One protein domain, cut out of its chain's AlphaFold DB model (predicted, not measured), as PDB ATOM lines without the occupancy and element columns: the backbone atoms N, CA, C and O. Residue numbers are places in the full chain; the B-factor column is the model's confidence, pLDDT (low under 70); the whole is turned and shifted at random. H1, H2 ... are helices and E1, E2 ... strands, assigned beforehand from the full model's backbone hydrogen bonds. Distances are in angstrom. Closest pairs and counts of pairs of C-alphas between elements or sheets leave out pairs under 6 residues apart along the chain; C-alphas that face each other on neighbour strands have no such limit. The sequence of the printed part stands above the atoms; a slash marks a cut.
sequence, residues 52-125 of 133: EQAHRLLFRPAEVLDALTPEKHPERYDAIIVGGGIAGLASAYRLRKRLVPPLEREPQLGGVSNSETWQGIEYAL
ATOM      1  N   GLU A  52     215.854 204.912  87.210       85.94
ATOM      2  CA  GLU A  52     215.514 205.393  85.862       85.94
ATOM      3  C   GLU A  52     214.012 205.608  85.698       85.94
ATOM      4  O   GLU A  52     213.574 206.481  84.944       85.94
ATOM      5  N   GLN A  53     213.189 204.835  86.411       80.50
ATOM      6  CA  GLN A  53     211.744 205.036  86.409       80.50
ATOM      7  C   GLN A  53     211.371 206.405  87.004       80.50
ATOM      8  O   GLN A  53     210.581 207.143  86.412       80.50
ATOM      9  N   ALA A  54     211.977 206.778  88.137       83.88
ATOM     10  CA  ALA A  54     211.733 208.063  88.788       83.88
ATOM     11  C   ALA A  54     212.249 209.236  87.940       83.88
ATOM     12  O   ALA A  54     211.547 210.236  87.777       83.88
ATOM     13  N   HIS A  55     213.435 209.099  87.336       90.44
ATOM     14  CA  HIS A  55     213.967 210.105  86.416       90.44
ATOM     15  C   HIS A  55     213.076 210.286  85.185       90.44
ATOM     16  O   HIS A  55     212.772 211.421  84.815       90.44
ATOM     17  N   ARG A  56     212.593 209.200  84.569       88.62
ATOM     18  CA  ARG A  56     211.652 209.293  83.442       88.62
ATOM     19  C   ARG A  56     210.357 209.989  83.836       88.62
ATOM     20  O   ARG A  56     209.921 210.875  83.110       88.62
ATOM     21  N   LEU A  57     209.780 209.651  84.989       87.25
ATOM     22  CA  LEU A  57     208.557 210.299  85.463       87.25
ATOM     23  C   LEU A  57     208.761 211.803  85.710       87.25
ATOM     24  O   LEU A  57     207.905 212.602  85.341       87.25
ATOM     25  N   LEU A  58     209.896 212.192  86.298       90.75
ATOM     26  CA  LEU A  58     210.198 213.589  86.614       90.75
ATOM     27  C   LEU A  58     210.510 214.426  85.362       90.75
ATOM     28  O   LEU A  58     210.025 215.548  85.240       90.75
ATOM     29  N   PHE A  59     211.320 213.899  84.438       95.31
ATOM     30  CA  PHE A  59     211.821 214.661  83.287       95.31
ATOM     31  C   PHE A  59     211.000 214.474  82.009       95.31
ATOM     32  O   PHE A  59     211.072 215.314  81.111       95.31
ATOM     33  N   ARG A  60     210.235 213.385  81.900       91.94
ATOM     34  CA  ARG A  60     209.413 213.052  80.725       91.94
ATOM     35  C   ARG A  60     208.032 212.525  81.136       91.94
ATOM     36  O   ARG A  60     207.633 211.442  80.708       91.94
ATOM     37  N   PRO A  61     207.263 213.286  81.936       87.94
ATOM     38  CA  PRO A  61     205.983 212.820  82.463       87.94
ATOM     39  C   PRO A  61     204.985 212.457  81.359       87.94
ATOM     40  O   PRO A  61     204.290 211.460  81.496       87.94
ATOM     41  N   ALA A  62     204.942 213.208  80.252       87.62
ATOM     42  CA  ALA A  62     204.053 212.907  79.125       87.62
ATOM     43  C   ALA A  62     204.359 211.537  78.497       87.62
ATOM     44  O   ALA A  62     203.452 210.736  78.331       87.62
ATOM     45  N   GLU A  63     205.639 211.226  78.255       87.75
ATOM     46  CA  GLU A  63     206.067 209.927  77.712       87.75
ATOM     47  C   GLU A  63     205.631 208.770  78.622       87.75
ATOM     48  O   GLU A  63     205.121 207.755  78.151       87.75
ATOM     49  N   VAL A  64     205.796 208.933  79.938       83.50
ATOM     50  CA  VAL A  64     205.399 207.913  80.917       83.50
ATOM     51  C   VAL A  64     203.880 207.768  80.981       83.50
ATOM     52  O   VAL A  64     203.380 206.648  80.967       83.50
ATOM     53  N   LEU A  65     203.137 208.874  81.035       82.38
ATOM     54  CA  LEU A  65     201.676 208.855  81.113       82.38
ATOM     55  C   LEU A  65     201.028 208.304  79.837       82.38
ATOM     56  O   LEU A  65     200.037 207.589  79.943       82.38
ATOM     57  N   ASP A  66     201.608 208.575  78.666       83.69
ATOM     58  CA  ASP A  66     201.149 208.038  77.379       83.69
ATOM     59  C   ASP A  66     201.446 206.534  77.240       83.69
ATOM     60  O   ASP A  66     200.703 205.807  76.578       83.69
ATOM     61  N   ALA A  67     202.532 206.056  77.859       80.94
ATOM     62  CA  ALA A  67     202.888 204.638  77.897       80.94
ATOM     63  C   ALA A  67     202.033 203.832  78.888       80.94
ATOM     64  O   ALA A  67     201.833 202.627  78.707       80.94
ATOM     65  N   LEU A  68     201.529 204.477  79.943       75.06
ATOM     66  CA  LEU A  68     200.555 203.867  80.834       75.06
ATOM     67  C   LEU A  68     199.228 203.730  80.092       75.06
ATOM     68  O   LEU A  68     198.792 204.624  79.376       75.06
ATOM     69  N   THR A  69     198.549 202.603  80.275       65.12
ATOM     70  CA  THR A  69     197.158 202.502  79.839       65.12
ATOM     71  C   THR A  69     196.325 203.169  80.928       65.12
ATOM     72  O   THR A  69     196.197 202.575  82.001       65.12
ATOM     73  N   PRO A  70     195.783 204.391  80.736       62.47
ATOM     74  CA  PRO A  70     194.838 204.919  81.698       62.47
ATOM     75  C   PRO A  70     193.690 203.921  81.764       62.47
ATOM     76  O   PRO A  70     193.111 203.541  80.738       62.47
ATOM     77  N   GLU A  71     193.401 203.441  82.969       63.69
ATOM     78  CA  GLU A  71     192.224 202.624  83.168       63.69
ATOM     79  C   GLU A  71     191.030 203.438  82.668       63.69
ATOM     80  O   GLU A  71     190.788 204.550  83.135       63.69
ATOM     81  N   LYS A  72     190.322 202.925  81.658       59.44
ATOM     82  CA  LYS A  72     189.338 203.713  80.895       59.44
ATOM     83  C   LYS A  72     188.117 204.145  81.712       59.44
ATOM     84  O   LYS A  72     187.305 204.909  81.205       59.44
ATOM     85  N   HIS A  73     187.996 203.635  82.938       69.31
ATOM     86  CA  HIS A  73     186.833 203.782  83.802       69.31
ATOM     87  C   HIS A  73     187.244 204.035  85.263       69.31
ATOM     88  O   HIS A  73     186.985 203.181  86.116       69.31
ATOM     89  N   PRO A  74     187.917 205.158  85.589       68.62
ATOM     90  CA  PRO A  74     188.274 205.478  86.974       68.62
ATOM     91  C   PRO A  74     187.044 205.562  87.896       68.62
ATOM     92  O   PRO A  74     187.143 205.255  89.080       68.62
ATOM     93  N   GLU A  75     185.869 205.891  87.348       74.12
ATOM     94  CA  GLU A  75     184.574 205.917  88.039       74.12
ATOM     95  C   GLU A  75     184.104 204.547  88.550       74.12
ATOM     96  O   GLU A  75     183.173 204.469  89.349       74.12
ATOM     97  N   ARG A  76     184.728 203.456  88.091       82.62
ATOM     98  CA  ARG A  76     184.406 202.092  88.521       82.62
ATOM     99  C   ARG A  76     184.857 201.806  89.956       82.62
ATOM    100  O   ARG A  76     184.369 200.851  90.562       82.62
ATOM    101  N   TYR A  77     185.809 202.579  90.468       86.75
ATOM    102  CA  TYR A  77     186.442 202.323  91.753       86.75
ATOM    103  C   TYR A  77     185.840 203.190  92.852       86.75
ATOM    104  O   TYR A  77     185.714 204.403  92.710       86.75
ATOM    105  N   ASP A  78     185.515 202.565  93.986       86.81
ATOM    106  CA  ASP A  78     185.012 203.282  95.165       86.81
ATOM    107  C   ASP A  78     186.118 204.142  95.804       86.81
ATOM    108  O   ASP A  78     185.857 205.180  96.410       86.81
ATOM    109  N   ALA A  79     187.359 203.659  95.713       88.88
ATOM    110  CA  ALA A  79     188.585 204.292  96.181       88.88
ATOM    111  C   ALA A  79     189.798 203.582  95.556       88.88
ATOM    112  O   ALA A  79     189.680 202.470  95.043       88.88
ATOM    113  N   ILE A  80     190.976 204.197  95.656       91.25
ATOM    114  CA  ILE A  80     192.249 203.606  95.229       91.25
ATOM    115  C   ILE A  80     193.179 203.528  96.440       91.25
ATOM    116  O   ILE A  80     193.211 204.443  97.265       91.25
ATOM    117  N   ILE A  81     193.935 202.436  96.550       93.81
ATOM    118  CA  ILE A  81     194.985 202.281  97.561       93.81
ATOM    119  C   ILE A  81     196.323 202.574  96.886       93.81
ATOM    120  O   ILE A  81     196.668 201.930  95.901       93.81
ATOM    121  N   VAL A  82     197.088 203.533  97.402       94.12
ATOM    122  CA  VAL A  82     198.433 203.836  96.891       94.12
ATOM    123  C   VAL A  82     199.462 203.156  97.793       94.12
ATOM    124  O   VAL A  82     199.532 203.451  98.985       94.12
ATOM    125  N   GLY A  83     200.241 202.246  97.215       93.56
ATOM    126  CA  GLY A  83     201.237 201.416  97.887       93.56
ATOM    127  C   GLY A  83     200.773 199.971  98.105       93.56
ATOM    128  O   GLY A  83     199.721 199.702  98.681       93.56
ATOM    129  N   GLY A  84     201.618 199.031  97.694       94.19
ATOM    130  CA  GLY A  84     201.515 197.580  97.840       94.19
ATOM    131  C   GLY A  84     202.313 197.014  99.019       94.19
ATOM    132  O   GLY A  84     202.570 195.813  99.075       94.19
ATOM    133  N   GLY A  85     202.715 197.859  99.973       94.06
ATOM    134  CA  GLY A  85     203.303 197.429 101.245       94.06
ATOM    135  C   GLY A  85     202.280 196.807 102.201       94.06
ATOM    136  O   GLY A  85     201.075 196.813 101.941       94.06
ATOM    137  N   ILE A  86     202.740 196.316 103.358       94.88
ATOM    138  CA  ILE A  86     201.891 195.597 104.330       94.88
ATOM    139  C   ILE A  86     200.612 196.360 104.723       94.88
ATOM    140  O   ILE A  86     199.541 195.763 104.813       94.88
ATOM    141  N   ALA A  87     200.690 197.684 104.892       95.25
ATOM    142  CA  ALA A  87     199.534 198.519 105.222       95.25
ATOM    143  C   ALA A  87     198.517 198.598 104.069       95.25
ATOM    144  O   ALA A  87     197.305 198.500 104.295       95.25
ATOM    145  N   GLY A  88     199.001 198.733 102.832       95.19
ATOM    146  CA  GLY A  88     198.169 198.760 101.631       95.19
ATOM    147  C   GLY A  88     197.494 197.415 101.381       95.19
ATOM    148  O   GLY A  88     196.278 197.354 101.210       95.19
ATOM    149  N   LEU A  89     198.247 196.317 101.490       94.75
ATOM    150  CA  LEU A  89     197.720 194.956 101.368       94.75
ATOM    151  C   LEU A  89     196.707 194.620 102.468       94.75
ATOM    152  O   LEU A  89     195.657 194.044 102.182       94.75
ATOM    153  N   ALA A  90     196.967 195.013 103.718       96.38
ATOM    154  CA  ALA A  90     196.018 194.826 104.814       96.38
ATOM    155  C   ALA A  90     194.711 195.599 104.572       96.38
ATOM    156  O   ALA A  90     193.617 195.078 104.816       96.38
ATOM    157  N   SER A  91     194.818 196.820 104.042       95.88
ATOM    158  CA  SER A  91     193.669 197.647 103.663       95.88
ATOM    159  C   SER A  91     192.879 197.009 102.516       95.88
ATOM    160  O   SER A  91     191.662 196.843 102.629       95.88
ATOM    161  N   ALA A  92     193.562 196.550 101.463       93.94
ATOM    162  CA  ALA A  92     192.958 195.846 100.332       93.94
ATOM    163  C   ALA A  92     192.234 194.571 100.790       93.94
ATOM    164  O   ALA A  92     191.080 194.335 100.434       93.94
ATOM    165  N   TYR A  93     192.853 193.783 101.673       95.12
ATOM    166  CA  TYR A  93     192.243 192.581 102.241       95.12
ATOM    167  C   TYR A  93     190.964 192.887 103.034       95.12
ATOM    168  O   TYR A  93     189.935 192.207 102.894       95.12
ATOM    169  N   ARG A  94     190.991 193.933 103.869       96.31
ATOM    170  CA  ARG A  94     189.817 194.377 104.636       96.31
ATOM    171  C   ARG A  94     188.684 194.834 103.720       96.31
ATOM    172  O   ARG A  94     187.525 194.544 104.016       96.31
ATOM    173  N   LEU A  95     189.016 195.476 102.605       94.25
ATOM    174  CA  LEU A  95     188.065 196.056 101.662       94.25
ATOM    175  C   LEU A  95     187.761 195.174 100.442       94.25
ATOM    176  O   LEU A  95     187.007 195.608  99.583       94.25
ATOM    177  N   ARG A  96     188.234 193.923 100.386       93.12
ATOM    178  CA  ARG A  96     188.112 192.992  99.234       93.12
ATOM    179  C   ARG A  96     186.702 192.753  98.661       93.12
ATOM    180  O   ARG A  96     186.565 192.091  97.642       93.12
ATOM    181  N   LYS A  97     185.646 193.206  99.345       94.12
ATOM    182  CA  LYS A  97     184.251 193.173  98.859       94.12
ATOM    183  C   LYS A  97     183.848 194.436  98.078       94.12
ATOM    184  O   LYS A  97     182.716 194.515  97.618       94.12
ATOM    185  N   ARG A  98     184.738 195.423  97.984       90.94
ATOM    186  CA  ARG A  98     184.606 196.677  97.234       90.94
ATOM    187  C   ARG A  98     185.584 196.676  96.064       90.94
ATOM    188  O   ARG A  98     186.556 195.920  96.071       90.94
ATOM    189  N   LEU A  99     185.350 197.541  95.085       86.31
ATOM    190  CA  LEU A  99     186.255 197.716  93.951       86.31
ATOM    191  C   LEU A  99     187.334 198.745  94.320       86.31
ATOM    192  O   LEU A  99     187.223 199.914  93.966       86.31
ATOM    193  N   VAL A 100     188.341 198.302  95.083       90.38
ATOM    194  CA  VAL A 100     189.448 199.147  95.576       90.38
ATOM    195  C   VAL A 100     190.828 198.584  95.203       90.38
ATOM    196  O   VAL A 100     191.478 197.922  96.016       90.38
ATOM    197  N   PRO A 101     191.293 198.782  93.959       88.00
ATOM    198  CA  PRO A 101     192.580 198.251  93.528       88.00
ATOM    199  C   PRO A 101     193.754 198.966  94.228       88.00
ATOM    200  O   PRO A 101     193.702 200.185  94.435       88.00
ATOM    201  N   PRO A 102     194.827 198.237  94.587       89.19
ATOM    202  CA  PRO A 102     196.099 198.837  94.958       89.19
ATOM    203  C   PRO A 102     196.922 199.220  93.720       89.19
ATOM    204  O   PRO A 102     196.961 198.480  92.739       89.19
ATOM    205  N   LEU A 103     197.618 200.353  93.797       90.38
ATOM    206  CA  LEU A 103     198.644 200.785  92.850       90.38
ATOM    207  C   LEU A 103     200.010 200.722  93.535       90.38
ATOM    208  O   LEU A 103     200.200 201.344  94.579       90.38
ATOM    209  N   GLU A 104     200.952 199.992  92.947       89.94
ATOM    210  CA  GLU A 104     202.334 199.869  93.422       89.94
ATOM    211  C   GLU A 104     203.291 200.328  92.319       89.94
ATOM    212  O   GLU A 104     203.036 200.112  91.134       89.94
ATOM    213  N   ARG A 105     204.359 201.024  92.718       85.50
ATOM    214  CA  ARG A 105     205.387 201.543  91.816       85.50
ATOM    215  C   ARG A 105     206.333 200.429  91.371       85.50
ATOM    216  O   ARG A 105     206.738 200.405  90.208       85.50
ATOM    217  N   GLU A 106     206.683 199.547  92.303       84.50
ATOM    218  CA  GLU A 106     207.591 198.426  92.084       84.50
ATOM    219  C   GLU A 106     206.889 197.217  91.435       84.50
ATOM    220  O   GLU A 106     205.684 197.019  91.601       84.50
ATOM    221  N   PRO A 107     207.622 196.342  90.723       83.75
ATOM    222  CA  PRO A 107     207.051 195.116  90.161       83.75
ATOM    223  C   PRO A 107     206.660 194.084  91.234       83.75
ATOM    224  O   PRO A 107     206.049 193.065  90.911       83.75
ATOM    225  N   GLN A 108     207.031 194.318  92.495       86.56
ATOM    226  CA  GLN A 108     206.823 193.413  93.621       86.56
ATOM    227  C   GLN A 108     206.048 194.114  94.742       86.56
ATOM    228  O   GLN A 108     206.220 195.303  95.000       86.56
ATOM    229  N   LEU A 109     205.194 193.350  95.424       91.25
ATOM    230  CA  LEU A 109     204.466 193.786  96.616       91.25
ATOM    231  C   LEU A 109     205.301 193.504  97.873       91.25
ATOM    232  O   LEU A 109     206.202 192.676  97.840       91.25
ATOM    233  N   GLY A 110     204.948 194.126  99.001       89.88
ATOM    234  CA  GLY A 110     205.611 193.903 100.296       89.88
ATOM    235  C   GLY A 110     206.230 195.169 100.885       89.88
ATOM    236  O   GLY A 110     206.273 195.331 102.108       89.88
ATOM    237  N   GLY A 111     206.583 196.141 100.042       89.00
ATOM    238  CA  GLY A 111     207.205 197.390 100.480       89.00
ATOM    239  C   GLY A 111     208.539 197.103 101.167       89.00
ATOM    240  O   GLY A 111     209.416 196.492 100.580       89.00
ATOM    241  N   VAL A 112     208.698 197.497 102.431       88.44
ATOM    242  CA  VAL A 112     209.918 197.184 103.203       88.44
ATOM    243  C   VAL A 112     209.997 195.723 103.665       88.44
ATOM    244  O   VAL A 112     211.020 195.300 104.195       88.44
ATOM    245  N   SER A 113     208.929 194.939 103.510       89.50
ATOM    246  CA  SER A 113     208.900 193.513 103.840       89.50
ATOM    247  C   SER A 113     209.254 192.675 102.609       89.50
ATOM    248  O   SER A 113     208.401 191.960 102.093       89.50
ATOM    249  N   ASN A 114     210.502 192.788 102.147       86.00
ATOM    250  CA  ASN A 114     211.029 192.055 100.992       86.00
ATOM    251  C   ASN A 114     212.115 191.051 101.400       86.00
ATOM    252  O   ASN A 114     212.852 191.269 102.371       86.00
ATOM    253  N   SER A 115     212.237 189.984 100.615       87.00
ATOM    254  CA  SER A 115     213.314 189.003 100.687       87.00
ATOM    255  C   SER A 115     213.934 188.773  99.313       87.00
ATOM    256  O   SER A 115     213.333 189.049  98.276       87.00
ATOM    257  N   GLU A 116     215.157 188.269  99.323       85.25
ATOM    258  CA  GLU A 116     215.875 187.797  98.151       85.25
ATOM    259  C   GLU A 116     216.442 186.407  98.415       85.25
ATOM    260  O   GLU A 116     216.434 185.906  99.537       85.25
ATOM    261  N   THR A 117     216.926 185.758  97.360       83.12
ATOM    262  CA  THR A 117     217.597 184.464  97.457       83.12
ATOM    263  C   THR A 117     219.007 184.579  96.904       83.12
ATOM    264  O   THR A 117     219.198 184.992  95.764       83.12
ATOM    265  N   TRP A 118     219.997 184.175  97.698       79.44
ATOM    266  CA  TRP A 118     221.402 184.142  97.300       79.44
ATOM    267  C   TRP A 118     221.980 182.783  97.658       79.44
ATOM    268  O   TRP A 118     221.856 182.326  98.791       79.44
ATOM    269  N   GLN A 119     222.566 182.099  96.673       79.31
ATOM    270  CA  GLN A 119     223.065 180.724  96.828       79.31
ATOM    271  C   GLN A 119     222.007 179.747  97.384       79.31
ATOM    272  O   GLN A 119     222.311 178.865  98.185       79.31
ATOM    273  N   GLY A 120     220.742 179.923  96.979       80.00
ATOM    274  CA  GLY A 120     219.615 179.113  97.459       80.00
ATOM    275  C   GLY A 120     219.201 179.386  98.910       80.00
ATOM    276  O   GLY A 120     218.356 178.672  99.445       80.00
ATOM    277  N   ILE A 121     219.783 180.404  99.546       80.69
ATOM    278  CA  ILE A 121     219.449 180.846 100.897       80.69
ATOM    279  C   ILE A 121     218.581 182.092 100.778       80.69
ATOM    280  O   ILE A 121     218.996 183.089 100.189       80.69
ATOM    281  N   GLU A 122     217.375 182.033 101.336       85.19
ATOM    282  CA  GLU A 122     216.502 183.197 101.436       85.19
ATOM    283  C   GLU A 122     216.995 184.129 102.551       85.19
ATOM    284  O   GLU A 122     217.304 183.686 103.660       85.19
ATOM    285  N   TYR A 123     217.070 185.425 102.265       84.06
ATOM    286  CA  TYR A 123     217.426 186.463 103.225       84.06
ATOM    287  C   TYR A 123     216.478 187.647 103.087       84.06
ATOM    288  O   TYR A 123     216.015 187.982 102.001       84.06
ATOM    289  N   ALA A 124     216.178 188.296 104.205       86.69
ATOM    290  CA  ALA A 124     215.375 189.507 104.204       86.69
ATOM    291  C   ALA A 124     216.235 190.719 103.822       86.69
ATOM    292  O   ALA A 124     217.350 190.878 104.318       86.69
ATOM    293  N   LEU A 125     215.690 191.589 102.976       83.00
ATOM    294  CA  LEU A 125     216.319 192.859 102.600       83.00
ATOM    295  C   LEU A 125     215.947 194.005 103.542       83.00
ATOM    296  O   LEU A 125     216.667 194.997 103.629       83.00
TER     297      LEU A 125
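This is residues 52 to 125 of the 133 residues of an uncharacterized protein of Betaproteobacteria bacterium RIFCSPLOWO2_02_FULL_63_19 (UniProt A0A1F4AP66). What does the whole look like? It is a loose, flat, open model in which three small parts are set apart along long links: a hairpin of the strands E1 and E2 at one end of the longest axis, the single helix H3, and a corner made by the short helices H1 and H2. Between them runs chain with no named element, and a short parallel pairing joins residues 81 to 82 with 102 to 103. What is it made of? The printed part has 74 residues with, along the chain, H1, H2, H3, E1 and E2, the two strands forming one antiparallel sheet; the class is mixed, helices and strands, with under half of the residues, 33, in named elements. How large is it? It is loose, with a radius of gyration of the C-alphas of 15.8 A, and spans 45 by 37 by 16 A.

How are the strands joined? E1, residues 115 to 118, and E2, residues 121 to 124, form a hairpin of antiparallel neighbours, with 148 degrees between their directions. N 116 and O 123 are 2.8 A apart and N 118 and O 121 are 2.9 A apart, both within hydrogen-bond range. What of the helices? H3, residues 86 to 95, is apart from E2. H1, residues 52 to 59, and H2, residues 61 to 67, are close but not clearly touching; their closest C-alphas, those of Leu 57 and Val 64, are 6.0 A apart, and they run opposite ways at a steep tilt of 57 degrees. Which parts stay apart, and how are the helix backbones? H1 and H2 are each apart from H3, E1 and E2. In H1, H2 and H3 every O i to N i+4 pair is within hydrogen-bond range.

Where are the strands? C-alpha 115 of E1 is at (213.314, 189.003, 100.687), and C-alpha 124 of E2 is at (215.375, 189.507, 104.204). E1 is 10.0 A long and E2 10.1 A from first to last C-alpha. Where are the helices? H3 is 14.1 A long, H1 10.3 A and H2 9.9 A. H1 begins with C-alpha 52 at (215.514, 205.393, 85.862).

How far does it reach? The two C-alphas farthest apart, those of Glu 75 and Gln 119, are 46.8 A apart. Which links are long, and what stands free? The links from H2 to H3 and from H3 to E1 are long, with 18 and 19 residues; residues 58 to 63, of which 61 to 63 belong to H2, and residues 66 to 75 stand free. Is there a cut or low confidence? The printed part has no cut, its mean pLDDT is 86.3, and residues 69 to 74 are under 70.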